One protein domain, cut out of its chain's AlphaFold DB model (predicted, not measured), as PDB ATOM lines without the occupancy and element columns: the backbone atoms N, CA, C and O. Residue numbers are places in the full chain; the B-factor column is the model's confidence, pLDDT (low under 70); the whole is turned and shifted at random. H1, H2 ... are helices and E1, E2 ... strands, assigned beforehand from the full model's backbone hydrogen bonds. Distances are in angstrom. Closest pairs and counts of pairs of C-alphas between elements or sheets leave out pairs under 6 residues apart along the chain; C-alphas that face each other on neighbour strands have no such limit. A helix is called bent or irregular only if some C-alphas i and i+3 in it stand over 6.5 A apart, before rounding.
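What this domain is: This is residues 74 to 193 of the 335 residues of an uncharacterized protein of Bacillus sp. UniB3 (UniProt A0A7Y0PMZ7). A strongly twisted, curled sheet of six strands has helices over both faces: the helical hairpin of H1 and H2 packs on one face, H4 and H5 on the other, where the sheet curls round H4. The short helices H3 and H6 lie at one end of the sheet, by the start of E1 and the end of E6. The printed part has 120 residues with six named helices and six named strands, in the order H1 H2 H3 E1 E2 E3 H4 H5 E4 E5 E6 H6; the sheet, E3 E2 E1 E6 E5 E4, is antiparallel. The class is mixed, and the whole is compact and rounded, with a radius of gyration of the C-alphas of 13.8 A and spans of 37 by 33 by 24 A.

How they stand to each other: The sheet runs E3 (126 to 128), E2 (121 to 123), E1 (109 to 114), E6 (180 to 189), E5 (166 to 175), E4 (158 to 163). E1 E2 E3 and E4 E5 E6 are meanders, each strand the antiparallel neighbour of the one before. Antiparallel E1 and E6 have N 112 and O 185 within hydrogen-bond range at 2.9 A; E6 and E5 have N 171 and O 184 at 2.9 A. H2, residues 87 to 99, is on the sheet at a height of 9.1 A, its closest C-alphas to E2 those of Phe 94 and Thr 122, 6.4 A. H1, residues 74 to 81, touches H2 at residues 89 to 93 alone, closest at the C-alphas of Phe 79 and Thr 89, 6.0 A, with a steep tilt of 41 degrees, opposite ways. On the opposite face from H2 is H4, residues 130 to 136; the C-alphas of Val 121 and Phe 130, its closest to E2, are 5.8 A apart. H5, residues 140 to 150, on the same face as H4, has a height of 8.1 A and runs along the strands, at 25 degrees to E5 on the local plane. H4 and H5 only just touch, only at the corner, with 3 pairs of C-alphas within 8 A, the closest Met 134 and Asp 140, 5.4 A. H3, residues 101 to 107, only grazes the sheet, and H6, residues 190 to 193, is on it but over none of its strands. Every O i to N i+4 pair is within hydrogen-bond range in H1, H2 and H4, but 5 of 7 in H5 and 1 of 3 in H3, which has 0 of 4 O i to N i+3 pairs; H6 is too short for an i+4 pair.

Where its parts are: E6 is 29.2 A from first to last C-alpha, E5 27.9 A, H2 17.1 A and E1 16.7 A. H5, 15.1 A, is irregular: C-alphas 141 and 144 are 7.6 A apart. H1 begins at C-alpha 74 (132.689, 216.185, 109.825), and H6 ends at C-alpha 193 (123.868, 187.314, 103.796).

The domain as a whole: The C-alphas farthest apart, of Gln 177 and Lys 191, are 39.2 A apart. The printed part has no cut and no long link. Mean pLDDT of the printed part is 85.1; residues 99 to 107 are under 70.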
ATOM      1  N   ASP A  74     131.590 215.384 109.268       88.75
ATOM      2  CA  ASP A  74     132.689 216.185 109.825       88.75
ATOM      3  C   ASP A  74     133.646 215.353 110.694       88.75
ATOM      4  O   ASP A  74     134.849 215.609 110.717       88.75
ATOM      5  N   VAL A  75     133.146 214.305 111.364       89.38
ATOM      6  CA  VAL A  75     133.981 213.410 112.180       89.38
ATOM      7  C   VAL A  75     135.061 212.706 111.358       89.38
ATOM      8  O   VAL A  75     136.134 212.415 111.884       89.38
ATOM      9  N   ILE A  76     134.805 212.433 110.074       89.50
ATOM     10  CA  ILE A  76     135.778 211.790 109.192       89.50
ATOM     11  C   ILE A  76     136.877 212.772 108.801       89.50
ATOM     12  O   ILE A  76     138.047 212.392 108.768       89.50
ATOM     13  N   VAL A  77     136.524 214.035 108.572       86.38
ATOM     14  CA  VAL A  77     137.501 215.103 108.329       86.38
ATOM     15  C   VAL A  77     138.367 215.301 109.576       86.38
ATOM     16  O   VAL A  77     139.591 215.209 109.488       86.38
ATOM     17  N   GLU A  78     137.748 215.434 110.761       88.25
ATOM     18  CA  GLU A  78     138.467 215.495 112.044       88.25
ATOM     19  C   GLU A  78     139.386 214.279 112.224       88.25
ATOM     20  O   GLU A  78     140.516 214.409 112.696       88.25
ATOM     21  N   PHE A  79     138.910 213.086 111.854       88.00
ATOM     22  CA  PHE A  79     139.703 211.868 111.889       88.00
ATOM     23  C   PHE A  79     140.920 212.007 110.984       88.00
ATOM     24  O   PHE A  79     142.028 211.878 111.494       88.00
ATOM     25  N   LEU A  80     140.759 212.309 109.697       87.62
ATOM     26  CA  LEU A  80     141.851 212.423 108.721       87.62
ATOM     27  C   LEU A  80     142.928 213.451 109.109       87.62
ATOM     28  O   LEU A  80     144.111 213.181 108.915       87.62
ATOM     29  N   GLU A  81     142.560 214.576 109.726       85.69
ATOM     30  CA  GLU A  81     143.522 215.603 110.163       85.69
ATOM     31  C   GLU A  81     144.445 215.144 111.311       85.69
ATOM     32  O   GLU A  81     145.533 215.697 111.520       85.69
ATOM     33  N   LYS A  82     144.037 214.136 112.092       83.44
ATOM     34  CA  LYS A  82     144.805 213.651 113.248       83.44
ATOM     35  C   LYS A  82     145.814 212.579 112.836       83.44
ATOM     36  O   LYS A  82     145.453 211.440 112.554       83.44
ATOM     37  N   ASN A  83     147.103 212.908 112.915       73.62
ATOM     38  CA  ASN A  83     148.198 211.959 112.647       73.62
ATOM     39  C   ASN A  83     148.468 210.968 113.797       73.62
ATOM     40  O   ASN A  83     149.188 209.991 113.613       73.62
ATOM     41  N   GLN A  84     147.935 211.229 114.991       75.50
ATOM     42  CA  GLN A  84     148.096 210.388 116.180       75.50
ATOM     43  C   GLN A  84     146.729 210.047 116.770       75.50
ATOM     44  O   GLN A  84     145.738 210.721 116.482       75.50
ATOM     45  N   PHE A  85     146.681 208.995 117.588       77.56
ATOM     46  CA  PHE A  85     145.468 208.601 118.296       77.56
ATOM     47  C   PHE A  85     144.972 209.746 119.192       77.56
ATOM     48  O   PHE A  85     145.671 210.175 120.110       77.56
ATOM     49  N   ASP A  86     143.759 210.227 118.921       84.69
ATOM     50  CA  ASP A  86     143.050 211.211 119.735       84.69
ATOM     51  C   ASP A  86     141.754 210.578 120.232       84.69
ATOM     52  O   ASP A  86     140.853 210.284 119.446       84.69
ATOM     53  N   TYR A  87     141.666 210.347 121.540       84.44
ATOM     54  CA  TYR A  87     140.544 209.618 122.129       84.44
ATOM     55  C   TYR A  87     139.184 210.243 121.788       84.44
ATOM     56  O   TYR A  87     138.225 209.517 121.546       84.44
ATOM     57  N   ASN A  88     139.089 211.576 121.732       89.06
ATOM     58  CA  ASN A  88     137.829 212.259 121.458       89.06
ATOM     59  C   ASN A  88     137.384 212.038 120.005       89.06
ATOM     60  O   ASN A  88     136.251 211.626 119.766       89.06
ATOM     61  N   THR A  89     138.280 212.244 119.038       88.19
ATOM     62  CA  THR A  89     137.990 212.000 117.618       88.19
ATOM     63  C   THR A  89     137.658 210.529 117.355       88.19
ATOM     64  O   THR A  89     136.667 210.231 116.692       88.19
ATOM     65  N   TYR A  90     138.429 209.601 117.924       87.31
ATOM     66  CA  TYR A  90     138.178 208.166 117.775       87.31
ATOM     67  C   TYR A  90     136.873 207.733 118.464       87.31
ATOM     68  O   TYR A  90     136.169 206.871 117.940       87.31
ATOM     69  N   SER A  91     136.512 208.325 119.610       87.38
ATOM     70  CA  SER A  91     135.242 208.056 120.304       87.38
ATOM     71  C   SER A  91     134.037 208.573 119.526       87.38
ATOM     72  O   SER A  91     133.056 207.845 119.393       87.38
ATOM     73  N   LYS A  92     134.117 209.779 118.951       89.69
ATOM     74  CA  LYS A  92     133.079 210.281 118.041       89.69
ATOM     75  C   LYS A  92     132.929 209.377 116.818       89.69
ATOM     76  O   LYS A  92     131.809 209.016 116.484       89.69
ATOM     77  N   LEU A  93     134.039 208.981 116.187       89.06
ATOM     78  CA  LEU A  93     134.006 208.105 115.016       89.06
ATOM     79  C   LEU A  93     133.371 206.754 115.350       89.06
ATOM     80  O   LEU A  93     132.491 206.298 114.632       89.06
ATOM     81  N   PHE A  94     133.773 206.142 116.464       88.38
ATOM     82  CA  PHE A  94     133.147 204.919 116.959       88.38
ATOM     83  C   PHE A  94     131.639 205.104 117.151       88.38
ATOM     84  O   PHE A  94     130.870 204.301 116.638       88.38
ATOM     85  N   ASN A  95     131.215 206.196 117.795       86.88
ATOM     86  CA  ASN A  95     129.798 206.491 117.992       86.88
ATOM     87  C   ASN A  95     129.035 206.706 116.679       86.88
ATOM     88  O   ASN A  95     127.859 206.380 116.638       86.88
ATOM     89  N   GLU A  96     129.652 207.224 115.617       87.00
ATOM     90  CA  GLU A  96     129.008 207.335 114.297       87.00
ATOM     91  C   GLU A  96     128.928 205.975 113.579       87.00
ATOM     92  O   GLU A  96     127.925 205.658 112.931       87.00
ATOM     93  N   LEU A  97     129.943 205.120 113.752       84.12
ATOM     94  CA  LEU A  97     129.932 203.747 113.237       84.12
ATOM     95  C   LEU A  97     128.903 202.864 113.957       84.12
ATOM     96  O   LEU A  97     128.234 202.067 113.306       84.12
ATOM     97  N   THR A  98     128.747 203.009 115.277       77.25
ATOM     98  CA  THR A  98     127.774 202.243 116.077       77.25
ATOM     99  C   THR A  98     126.393 202.889 116.124       77.25
ATOM    100  O   THR A  98     125.385 202.193 116.158       77.25
ATOM    101  N   GLY A  99     126.333 204.223 116.144       65.44
ATOM    102  CA  GLY A  99     125.116 205.032 116.259       65.44
ATOM    103  C   GLY A  99     124.232 204.957 115.022       65.44
ATOM    104  O   GLY A  99     123.014 205.115 115.129       65.44
ATOM    105  N   ASN A 100     124.800 204.555 113.885       59.84
ATOM    106  CA  ASN A 100     124.060 203.924 112.799       59.84
ATOM    107  C   ASN A 100     123.554 202.525 113.208       59.84
ATOM    108  O   ASN A 100     123.738 201.567 112.475       59.84
ATOM    109  N   HIS A 101     122.851 202.381 114.340       49.72
ATOM    110  CA  HIS A 101     122.268 201.115 114.832       49.72
ATOM    111  C   HIS A 101     121.415 200.367 113.784       49.72
ATOM    112  O   HIS A 101     121.148 199.175 113.913       49.72
ATOM    113  N   PHE A 102     121.010 201.055 112.714       52.09
ATOM    114  CA  PHE A 102     120.385 200.469 111.535       52.09
ATOM    115  C   PHE A 102     121.307 199.488 110.771       52.09
ATOM    116  O   PHE A 102     120.816 198.495 110.239       52.09
ATOM    117  N   SER A 103     122.627 199.708 110.719       54.66
ATOM    118  CA  SER A 103     123.572 198.846 109.987       54.66
ATOM    119  C   SER A 103     123.849 197.518 110.690       54.66
ATOM    120  O   SER A 103     123.820 196.475 110.038       54.66
ATOM    121  N   ASN A 104     124.050 197.533 112.011       54.50
ATOM    122  CA  ASN A 104     124.451 196.325 112.735       54.50
ATOM    123  C   ASN A 104     123.258 195.440 113.132       54.50
ATOM    124  O   ASN A 104     123.267 194.243 112.856       54.50
ATOM    125  N   ASP A 105     122.196 196.025 113.698       57.03
ATOM    126  CA  ASP A 105     121.079 195.246 114.256       57.03
ATOM    127  C   ASP A 105     119.977 194.923 113.229       57.03
ATOM    128  O   ASP A 105     119.272 193.924 113.379       57.03
ATOM    129  N   GLN A 106     119.797 195.748 112.185       59.78
ATOM    130  CA  GLN A 106     118.759 195.526 111.161       59.78
ATOM    131  C   GLN A 106     119.303 195.038 109.819       59.78
ATOM    132  O   GLN A 106     118.625 194.260 109.145       59.78
ATOM    133  N   LEU A 107     120.496 195.486 109.418       66.75
ATOM    134  CA  LEU A 107     121.080 195.103 108.134       66.75
ATOM    135  C   LEU A 107     122.107 193.979 108.259       66.75
ATOM    136  O   LEU A 107     122.231 193.236 107.297       66.75
ATOM    137  N   GLY A 108     122.746 193.784 109.419       77.50
ATOM    138  CA  GLY A 108     123.609 192.631 109.697       77.50
ATOM    139  C   GLY A 108     125.044 192.757 109.175       77.50
ATOM    140  O   GLY A 108     125.662 191.736 108.869       77.50
ATOM    141  N   PHE A 109     125.571 193.982 109.049       86.56
ATOM    142  CA  PHE A 109     126.967 194.215 108.667       86.56
ATOM    143  C   PHE A 109     127.711 195.125 109.640       86.56
ATOM    144  O   PHE A 109     127.182 196.128 110.121       86.56
ATOM    145  N   ASN A 110     128.988 194.802 109.833       88.81
ATOM    146  CA  ASN A 110     129.927 195.599 110.608       88.81
ATOM    147  C   ASN A 110     130.690 196.571 109.708       88.81
ATOM    148  O   ASN A 110     130.977 196.277 108.543       88.81
ATOM    149  N   LEU A 111     131.051 197.724 110.268       90.94
ATOM    150  CA  LEU A 111     131.823 198.751 109.580       90.94
ATOM    151  C   LEU A 111     133.122 199.026 110.315       90.94
ATOM    152  O   LEU A 111     133.130 199.203 111.529       90.94
ATOM    153  N   ALA A 112     134.203 199.170 109.559       92.06
ATOM    154  CA  ALA A 112     135.436 199.721 110.088       92.06
ATOM    155  C   ALA A 112     136.108 200.685 109.127       92.06
ATOM    156  O   ALA A 112     135.903 200.634 107.916       92.06
ATOM    157  N   VAL A 113     136.934 201.556 109.689       92.81
ATOM    158  CA  VAL A 113     137.606 202.643 108.990       92.81
ATOM    159  C   VAL A 113     139.098 202.583 109.278       92.81
ATOM    160  O   VAL A 113     139.524 202.426 110.426       92.81
ATOM    161  N   LEU A 114     139.890 202.731 108.220       92.00
ATOM    162  CA  LEU A 114     141.347 202.750 108.249       92.00
ATOM    163  C   LEU A 114     141.867 203.884 107.363       92.00
ATOM    164  O   LEU A 114     141.401 204.038 106.237       92.00
ATOM    165  N   LYS A 115     142.859 204.640 107.843       87.44
ATOM    166  CA  LYS A 115     143.510 205.701 107.051       87.44
ATOM    167  C   LYS A 115     144.599 205.157 106.143       87.44
ATOM    168  O   LYS A 115     144.628 205.453 104.959       87.44
ATOM    169  N   ASP A 116     145.506 204.371 106.713       82.69
ATOM    170  CA  ASP A 116     146.687 203.877 106.004       82.69
ATOM    171  C   ASP A 116     147.229 202.582 106.631       82.69
ATOM    172  O   ASP A 116     146.847 202.188 107.740       82.69
ATOM    173  N   PHE A 117     148.149 201.914 105.939       77.38
ATOM    174  CA  PHE A 117     148.811 200.713 106.418       77.38
ATOM    175  C   PHE A 117     149.478 200.911 107.770       77.38
ATOM    176  O   PHE A 117     150.350 201.755 107.959       77.38
ATOM    177  N   GLY A 118     149.113 200.040 108.710       72.00
ATOM    178  CA  GLY A 118     149.710 200.036 110.040       72.00
ATOM    179  C   GLY A 118     149.178 201.122 110.972       72.00
ATOM    180  O   GLY A 118     149.677 201.212 112.089       72.00
ATOM    181  N   THR A 119     148.170 201.895 110.553       83.00
ATOM    182  CA  THR A 119     147.387 202.737 111.469       83.00
ATOM    183  C   THR A 119     146.339 201.912 112.213       83.00
ATOM    184  O   THR A 119     145.993 200.801 111.801       83.00
ATOM    185  N   ASP A 120     145.856 202.439 113.335       85.94
ATOM    186  CA  ASP A 120     144.803 201.792 114.110       85.94
ATOM    187  C   ASP A 120     143.482 201.807 113.336       85.94
ATOM    188  O   ASP A 120     143.125 202.784 112.672       85.94
ATOM    189  N   VAL A 121     142.749 200.704 113.433       90.31
ATOM    190  CA  VAL A 121     141.430 200.539 112.837       90.31
ATOM    191  C   VAL A 121     140.377 200.930 113.864       90.31
ATOM    192  O   VAL A 121     140.395 200.444 114.997       90.31
ATOM    193  N   THR A 122     139.428 201.763 113.444       90.31
ATOM    194  CA  THR A 122     138.213 202.037 114.221       90.31
ATOM    195  C   THR A 122     137.063 201.244 113.618       90.31
ATOM    196  O   THR A 122     136.705 201.480 112.470       90.31
ATOM    197  N   SER A 123     136.516 200.290 114.367       89.62
ATOM    198  CA  SER A 123     135.400 199.423 113.975       89.62
ATOM    199  C   SER A 123     134.181 199.674 114.861       89.62
ATOM    200  O   SER A 123     134.329 200.127 115.996       89.62
ATOM    201  N   SER A 124     132.991 199.298 114.391       84.50
ATOM    202  CA  SER A 124     131.797 199.131 115.228       84.50
ATOM    203  C   SER A 124     132.018 198.161 116.401       84.50
ATOM    204  O   SER A 124     131.354 198.284 117.425       84.50
ATOM    205  N   ASP A 125     132.991 197.249 116.293       84.44
ATOM    206  CA  ASP A 125     133.382 196.310 117.359       84.44
ATOM    207  C   ASP A 125     134.431 196.875 118.340       84.44
ATOM    208  O   ASP A 125     134.759 196.237 119.342       84.44
ATOM    209  N   GLY A 126     134.993 198.055 118.057       85.94
ATOM    210  CA  GLY A 126     136.002 198.711 118.891       85.94
ATOM    211  C   GLY A 126     137.257 199.148 118.132       85.94
ATOM    212  O   GLY A 126     137.259 199.301 116.911       85.94
ATOM    213  N   TYR A 127     138.343 199.364 118.875       88.75
ATOM    214  CA  TYR A 127     139.624 199.830 118.339       88.75
ATOM    215  C   TYR A 127     140.629 198.692 118.272       88.75
ATOM    216  O   TYR A 127     140.834 197.975 119.253       88.75
ATOM    217  N   PHE A 128     141.295 198.560 117.131       90.56
ATOM    218  CA  PHE A 128     142.201 197.451 116.875       90.56
ATOM    219  C   PHE A 128     143.493 197.944 116.234       90.56
ATOM    220  O   PHE A 128     143.477 198.795 115.348       90.56
ATOM    221  N   LEU A 129     144.617 197.326 116.596       90.69
ATOM    222  CA  LEU A 129     145.817 197.402 115.767       90.69
ATOM    223  C   LEU A 129     145.517 196.746 114.411       90.69
ATOM    224  O   LEU A 129     144.883 195.690 114.367       90.69
ATOM    225  N   PHE A 130     146.033 197.304 113.310       90.88
ATOM    226  CA  PHE A 130     145.776 196.796 111.951       90.88
ATOM    227  C   PHE A 130     145.935 195.270 111.822       90.88
ATOM    228  O   PHE A 130     145.066 194.587 111.285       90.88
ATOM    229  N   LYS A 131     147.033 194.709 112.349       90.94
ATOM    230  CA  LYS A 131     147.310 193.263 112.269       90.94
ATOM    231  C   LYS A 131     146.292 192.417 113.031       90.94
ATOM    232  O   LYS A 131     145.970 191.319 112.577       90.94
ATOM    233  N   ASP A 132     145.818 192.908 114.168       92.44
ATOM    234  CA  ASP A 132     144.851 192.195 114.999       92.44
ATOM    235  C   ASP A 132     143.461 192.277 114.377       92.44
ATOM    236  O   ASP A 132     142.767 191.265 114.317       92.44
ATOM    237  N   TYR A 133     143.108 193.426 113.790       94.00
ATOM    238  CA  TYR A 133     141.870 193.577 113.032       94.00
ATOM    239  C   TYR A 133     141.819 192.648 111.815       94.00
ATOM    240  O   TYR A 133     140.837 191.937 111.623       94.00
ATOM    241  N   MET A 134     142.898 192.580 111.022       93.75
ATOM    242  CA  MET A 134     142.963 191.673 109.867       93.75
ATOM    243  C   MET A 134     142.772 190.208 110.273       93.75
ATOM    244  O   MET A 134     142.115 189.463 109.554       93.75
ATOM    245  N   LYS A 135     143.295 189.789 111.432       93.31
ATOM    246  CA  LYS A 135     143.040 188.445 111.971       93.31
ATOM    247  C   LYS A 135     141.604 188.283 112.459       93.31
ATOM    248  O   LYS A 135     141.005 187.252 112.188       93.31
ATOM    249  N   PHE A 136     141.063 189.283 113.150       92.50
ATOM    250  CA  PHE A 136     139.696 189.277 113.671       92.50
ATOM    251  C   PHE A 136     138.658 189.077 112.555       92.50
ATOM    252  O   PHE A 136     137.745 188.264 112.690       92.50
ATOM    253  N   ILE A 137     138.851 189.736 111.410       92.56
ATOM    254  CA  ILE A 137     137.970 189.604 110.241       92.56
ATOM    255  C   ILE A 137     138.401 188.500 109.258       92.56
ATOM    256  O   ILE A 137     137.821 188.398 108.185       92.56
ATOM    257  N   HIS A 138     139.405 187.679 109.590       92.31
ATOM    258  CA  HIS A 138     139.935 186.595 108.740       92.31
ATOM    259  C   HIS A 138     140.526 187.032 107.375       92.31
ATOM    260  O   HIS A 138     140.545 186.261 106.417       92.31
ATOM    261  N   MET A 139     141.052 188.256 107.282       90.88
ATOM    262  CA  MET A 139     141.721 188.823 106.093       90.88
ATOM    263  C   MET A 139     143.238 188.595 106.061       90.88
ATOM    264  O   MET A 139     143.929 189.110 105.179       90.88
ATOM    265  N   ASP A 140     143.795 187.833 107.001       89.06
ATOM    266  CA  ASP A 140     145.235 187.588 107.114       89.06
ATOM    267  C   ASP A 140     145.829 186.952 105.845       89.06
ATOM    268  O   ASP A 140     146.931 187.318 105.428       89.06
ATOM    269  N   LYS A 141     145.072 186.077 105.174       88.06
ATOM    270  CA  LYS A 141     145.471 185.451 103.902       88.06
ATOM    271  C   LYS A 141     145.358 186.384 102.693       88.06
ATOM    272  O   LYS A 141     146.073 186.200 101.710       88.06
ATOM    273  N   ASN A 142     144.487 187.389 102.754       88.56
ATOM    274  CA  ASN A 142     144.219 188.327 101.658       88.56
ATOM    275  C   ASN A 142     145.047 189.618 101.766       88.56
ATOM    276  O   ASN A 142     144.914 190.507 100.926       88.56
ATOM    277  N   LEU A 143     145.922 189.715 102.768       89.88
ATOM    278  CA  LEU A 143     146.637 190.934 103.137       89.88
ATOM    279  C   LEU A 143     147.532 191.487 102.012       89.88
ATOM    280  O   LEU A 143     147.604 192.700 101.832       89.88
ATOM    281  N   GLU A 144     148.169 190.626 101.214       89.81
ATOM    282  CA  GLU A 144     148.958 191.064 100.049       89.81
ATOM    283  C   GLU A 144     148.073 191.611  98.917       89.81
ATOM    284  O   GLU A 144     148.404 192.632  98.314       89.81
ATOM    285  N   LYS A 145     146.899 191.004  98.674       88.81
ATOM    286  CA  LYS A 145     145.915 191.522  97.704       88.81
ATOM    287  C   LYS A 145     145.357 192.872  98.174       88.81
ATOM    288  O   LYS A 145     145.260 193.799  97.374       88.81
ATOM    289  N   LEU A 146     145.080 193.003  99.474       90.75
ATOM    290  CA  LEU A 146     144.648 194.255 100.098       90.75
ATOM    291  C   LEU A 146     145.698 195.363  99.959       90.75
ATOM    292  O   LEU A 146     145.356 196.479  99.582       90.75
ATOM    293  N   LYS A 147     146.983 195.058 100.183       90.75
ATOM    294  CA  LYS A 147     148.098 195.983  99.910       90.75
ATOM    295  C   LYS A 147     148.143 196.459  98.473       90.75
ATOM    296  O   LYS A 147     148.255 197.663  98.251       90.75
ATOM    297  N   GLY A 148     148.009 195.540  97.520       89.81
ATOM    298  CA  GLY A 148     147.949 195.889  96.104       89.81
ATOM    299  C   GLY A 148     146.802 196.852  95.784       89.81
ATOM    300  O   GLY A 148     147.004 197.828  95.071       89.81
ATOM    301  N   PHE A 149     145.619 196.619  96.353       89.94
ATOM    302  CA  PHE A 149     144.449 197.476  96.151       89.94
ATOM    303  C   PHE A 149     144.566 198.840  96.824       89.94
ATOM    304  O   PHE A 149     144.307 199.869  96.209       89.94
ATOM    305  N   MET A 150     145.005 198.876  98.080       88.88
ATOM    306  CA  MET A 150     145.175 200.133  98.799       88.88
ATOM    307  C   MET A 150     146.231 201.026  98.128       88.88
ATOM    308  O   MET A 150     146.038 202.240  98.076       88.88
ATOM    309  N   GLY A 151     147.282 200.425  97.554       86.31
ATOM    310  CA  GLY A 151     148.324 201.109  96.782       86.31
ATOM    311  C   GLY A 151     148.012 201.348  95.298       86.31
ATOM    312  O   GLY A 151     148.873 201.872  94.596       86.31
ATOM    313  N   SER A 152     146.831 200.967  94.798       87.12
ATOM    314  CA  SER A 152     146.449 201.203  93.399       87.12
ATOM    315  C   SER A 152     146.254 202.701  93.106       87.12
ATOM    316  O   SER A 152     146.009 203.497  94.013       87.12
ATOM    317  N   GLU A 153     146.319 203.106  91.835       80.00
ATOM    318  CA  GLU A 153     146.066 204.503  91.435       80.00
ATOM    319  C   GLU A 153     144.573 204.864  91.370       80.00
ATOM    320  O   GLU A 153     144.222 206.041  91.325       80.00
ATOM    321  N   GLY A 154     143.685 203.865  91.372       77.00
ATOM    322  CA  GLY A 154     142.245 204.087  91.295       77.00
ATOM    323  C   GLY A 154     141.703 204.749  92.563       77.00
ATOM    324  O   GLY A 154     141.999 204.315  93.678       77.00
ATOM    325  N   ASN A 155     140.943 205.830  92.393       80.31
ATOM    326  CA  ASN A 155     140.296 206.571  93.475       80.31
ATOM    327  C   ASN A 155     138.800 206.256  93.463       80.31
ATOM    328  O   ASN A 155     138.199 206.281  92.392       80.31
ATOM    329  N   ASN A 156     138.185 206.070  94.637       83.12
ATOM    330  CA  ASN A 156     136.761 205.716  94.754       83.12
ATOM    331  C   ASN A 156     136.432 204.330  94.176       83.12
ATOM    332  O   ASN A 156     135.356 204.120  93.621       83.12
ATOM    333  N   ASP A 157     137.372 203.390  94.327       87.19
ATOM    334  CA  ASP A 157     137.219 202.000  93.907       87.19
ATOM    335  C   ASP A 157     136.737 201.117  95.060       87.19
ATOM    336  O   ASP A 157     136.947 201.404  96.243       87.19
ATOM    337  N   LEU A 158     136.149 199.979  94.703       89.50
ATOM    338  CA  LEU A 158     135.732 198.942  95.635       89.50
ATOM    339  C   LEU A 158     136.394 197.611  95.275       89.50
ATOM    340  O   LEU A 158     136.562 197.283  94.100       89.50
ATOM    341  N   GLN A 159     136.732 196.816  96.286       88.44
ATOM    342  CA  GLN A 159     137.161 195.438  96.087       88.44
ATOM    343  C   GLN A 159     136.510 194.506  97.101       88.44
ATOM    344  O   GLN A 159     136.448 194.796  98.293       88.44
ATOM    345  N   CYS A 160     136.048 193.362  96.608       89.19
ATOM    346  CA  CYS A 160     135.488 192.299  97.421       89.19
ATOM    347  C   CYS A 160     136.551 191.227  97.736       89.19
ATOM    348  O   CYS A 160     137.414 190.912  96.908       89.19
ATOM    349  N   TYR A 161     136.478 190.656  98.935       87.56
ATOM    350  CA  TYR A 161     137.348 189.600  99.431       87.56
ATOM    351  C   TYR A 161     136.521 188.495 100.089       87.56
ATOM    352  O   TYR A 161     135.604 188.766 100.868       87.56
ATOM    353  N   ASP A 162     136.892 187.251  99.793       84.69
ATOM    354  CA  ASP A 162     136.467 186.087 100.563       84.69
ATOM    355  C   ASP A 162     137.401 185.910 101.766       84.69
ATOM    356  O   ASP A 162     138.601 185.693 101.577       84.69
ATOM    357  N   ALA A 163     136.843 185.987 102.974       85.81
ATOM    358  CA  ALA A 163     137.539 185.779 104.235       85.81
ATOM    359  C   ALA A 163     136.882 184.649 105.054       85.81
ATOM    360  O   ALA A 163     136.290 184.880 106.109       85.81
ATOM    361  N   ASN A 164     136.993 183.405 104.570       84.06
ATOM    362  CA  ASN A 164     136.445 182.184 105.184       84.06
ATOM    363  C   ASN A 164     134.918 182.230 105.396       84.06
ATOM    364  O   ASN A 164     134.154 181.806 104.534       84.06
ATOM    365  N   ASP A 165     134.468 182.689 106.563       83.56
ATOM    366  CA  ASP A 165     133.069 182.800 106.985       83.56
ATOM    367  C   ASP A 165     132.488 184.199 106.731       83.56
ATOM    368  O   ASP A 165     131.286 184.399 106.901       83.56
ATOM    369  N   LYS A 166     133.315 185.143 106.264       88.19
ATOM    370  CA  LYS A 166     132.938 186.537 106.018       88.19
ATOM    371  C   LYS A 166     133.122 186.941 104.558       88.19
ATOM    372  O   LYS A 166     134.043 186.485 103.878       88.19
ATOM    373  N   LEU A 167     132.242 187.818 104.087       88.94
ATOM    374  CA  LEU A 167     132.398 188.572 102.848       88.94
ATOM    375  C   LEU A 167     132.813 189.994 103.219       88.94
ATOM    376  O   LEU A 167     132.122 190.660 103.990       88.94
ATOM    377  N   ILE A 168     133.942 190.454 102.687       91.69
ATOM    378  CA  ILE A 168     134.492 191.765 103.038       91.69
ATOM    379  C   ILE A 168     134.574 192.618 101.791       91.69
ATOM    380  O   ILE A 168     135.196 192.236 100.803       91.69
ATOM    381  N   ILE A 169     133.958 193.789 101.847       92.31
ATOM    382  CA  ILE A 169     134.034 194.788 100.788       92.31
ATOM    383  C   ILE A 169     134.844 195.955 101.328       92.31
ATOM    384  O   ILE A 169     134.504 196.530 102.360       92.31
ATOM    385  N   VAL A 170     135.928 196.289 100.638       93.25
ATOM    386  CA  VAL A 170     136.765 197.441 100.961       93.25
ATOM    387  C   VAL A 170     136.481 198.534  99.950       93.25
ATOM    388  O   VAL A 170     136.753 198.364  98.762       93.25
ATOM    389  N   HIS A 171     135.941 199.649 100.425       93.19
ATOM    390  CA  HIS A 171     135.686 200.838  99.624       93.19
ATOM    391  C   HIS A 171     136.766 201.877  99.926       93.19
ATOM    392  O   HIS A 171     136.903 202.340 101.061       93.19
ATOM    393  N   LYS A 172     137.561 202.212  98.910       92.62
ATOM    394  CA  LYS A 172     138.618 203.219  98.969       92.62
ATOM    395  C   LYS A 172     138.046 204.559  98.540       92.62
ATOM    396  O   LYS A 172     137.732 204.708  97.372       92.62
ATOM    397  N   ILE A 173     137.967 205.534  99.436       91.31
ATOM    398  CA  ILE A 173     137.439 206.874  99.151       91.31
ATOM    399  C   ILE A 173     138.578 207.890  99.207       91.31
ATOM    400  O   ILE A 173     139.292 207.961 100.206       91.31
ATOM    401  N   TYR A 174     138.742 208.686  98.148       89.81
ATOM    402  CA  TYR A 174     139.769 209.729  98.102       89.81
ATOM    403  C   TYR A 174     139.223 211.077  98.568       89.81
ATOM    404  O   TYR A 174     138.277 211.618  97.990       89.81
ATOM    405  N   TYR A 175     139.879 211.659  99.568       86.56
ATOM    406  CA  TYR A 175     139.560 212.979 100.090       86.56
ATOM    407  C   TYR A 175     140.480 214.028  99.480       86.56
ATOM    408  O   TYR A 175     141.679 214.085  99.759       86.56
ATOM    409  N   HIS A 176     139.910 214.886  98.634       82.94
ATOM    410  CA  HIS A 176     140.668 215.903  97.904       82.94
ATOM    411  C   HIS A 176     141.262 216.997  98.803       82.94
ATOM    412  O   HIS A 176     142.313 217.541  98.460       82.94
ATOM    413  N   GLN A 177     140.600 217.338  99.913       82.19
ATOM    414  CA  GLN A 177     141.038 218.408 100.814       82.19
ATOM    415  C   GLN A 177     142.286 217.978 101.603       82.19
ATOM    416  O   GLN A 177     143.293 218.685 101.606       82.19
ATOM    417  N   GLU A 178     142.269 216.763 102.147       81.25
ATOM    418  CA  GLU A 178     143.338 216.183 102.968       81.25
ATOM    419  C   GLU A 178     144.387 215.440 102.125       81.25
ATOM    420  O   GLU A 178     145.456 215.089 102.623       81.25
ATOM    421  N   LYS A 179     144.099 215.226 100.832       84.69
ATOM    422  CA  LYS A 179     144.905 214.466  99.861       84.69
ATOM    423  C   LYS A 179     145.236 213.049 100.327       84.69
ATOM    424  O   LYS A 179     146.326 212.543 100.055       84.69
ATOM    425  N   GLN A 180     144.297 212.412 101.012       86.06
ATOM    426  CA  GLN A 180     144.464 211.088 101.603       86.06
ATOM    427  C   GLN A 180     143.326 210.160 101.185       86.06
ATOM    428  O   GLN A 180     142.214 210.602 100.899       86.06
ATOM    429  N   ASN A 181     143.626 208.864 101.138       89.06
ATOM    430  CA  ASN A 181     142.612 207.833 100.981       89.06
ATOM    431  C   ASN A 181     142.100 207.404 102.352       89.06
ATOM    432  O   ASN A 181     142.847 207.374 103.327       89.06
ATOM    433  N   LEU A 182     140.830 207.032 102.392       91.38
ATOM    434  CA  LEU A 182     140.201 206.386 103.526       91.38
ATOM    435  C   LEU A 182     139.619 205.055 103.064       91.38
ATOM    436  O   LEU A 182     139.042 204.962 101.981       91.38
ATOM    437  N   TYR A 183     139.765 204.028 103.888       93.56
ATOM    438  CA  TYR A 183     139.353 202.675 103.552       93.56
ATOM    439  C   TYR A 183     138.257 202.234 104.508       93.56
ATOM    440  O   TYR A 183     138.490 202.082 105.710       93.56
ATOM    441  N   PHE A 184     137.065 202.027 103.957       93.62
ATOM    442  CA  PHE A 184     135.928 201.481 104.680       93.62
ATOM    443  C   PHE A 184     135.850 199.979 104.444       93.62
ATOM    444  O   PHE A 184     135.764 199.532 103.303       93.62
ATOM    445  N   PHE A 185     135.858 199.211 105.525       94.19
ATOM    446  CA  PHE A 185     135.619 197.778 105.527       94.19
ATOM    447  C   PHE A 185     134.154 197.541 105.866       94.19
ATOM    448  O   PHE A 185     133.722 197.856 106.972       94.19
ATOM    449  N   ILE A 186     133.414 196.974 104.923       92.94
ATOM    450  CA  ILE A 186     132.051 196.485 105.113       92.94
ATOM    451  C   ILE A 186     132.150 194.974 105.285       92.94
ATOM    452  O   ILE A 186     132.551 194.266 104.357       92.94
ATOM    453  N   VAL A 187     131.839 194.488 106.483       92.00
ATOM    454  CA  VAL A 187     132.057 193.097 106.883       92.00
ATOM    455  C   VAL A 187     130.715 192.408 107.076       92.00
ATOM    456  O   VAL A 187     129.953 192.752 107.977       92.00
ATOM    457  N   TRP A 188     130.454 191.411 106.235       89.94
ATOM    458  CA  TRP A 188     129.248 190.593 106.263       89.94
ATOM    459  C   TRP A 188     129.567 189.180 106.728       89.94
ATOM    460  O   TRP A 188     130.434 188.515 106.163       89.94
ATOM    461  N   GLU A 189     128.812 188.681 107.697       87.00
ATOM    462  CA  GLU A 189     128.777 187.254 108.007       87.00
ATOM    463  C   GLU A 189     128.042 186.516 106.877       87.00
ATOM    464  O   GLU A 189     126.889 186.818 106.557       87.00
ATOM    465  N   LYS A 190     128.684 185.520 106.253       84.94
ATOM    466  CA  LYS A 190     128.108 184.821 105.085       84.94
ATOM    467  C   LYS A 190     126.767 184.161 105.397       84.94
ATOM    468  O   LYS A 190     125.884 184.145 104.547       84.94
ATOM    469  N   LYS A 191     126.613 183.653 106.622       80.88
ATOM    470  CA  LYS A 191     125.372 183.055 107.143       80.88
ATOM    471  C   LYS A 191     124.198 184.040 107.217       80.88
ATOM    472  O   LYS A 191     123.056 183.605 107.163       80.88
ATOM    473  N   ASP A 192     124.481 185.335 107.356       80.25
ATOM    474  CA  ASP A 192     123.461 186.375 107.508       80.25
ATOM    475  C   ASP A 192     123.109 186.975 106.138       80.25
ATOM    476  O   ASP A 192     121.984 187.438 105.922       80.25
ATOM    477  N   LEU A 193     124.050 186.904 105.187       79.81
ATOM    478  CA  LEU A 193     123.868 187.314 103.796       79.81
ATOM    479  C   LEU A 193     123.163 186.247 102.941       79.81
ATOM    480  O   LEU A 193     122.350 186.597 102.089       79.81
TER     481      LEU A 193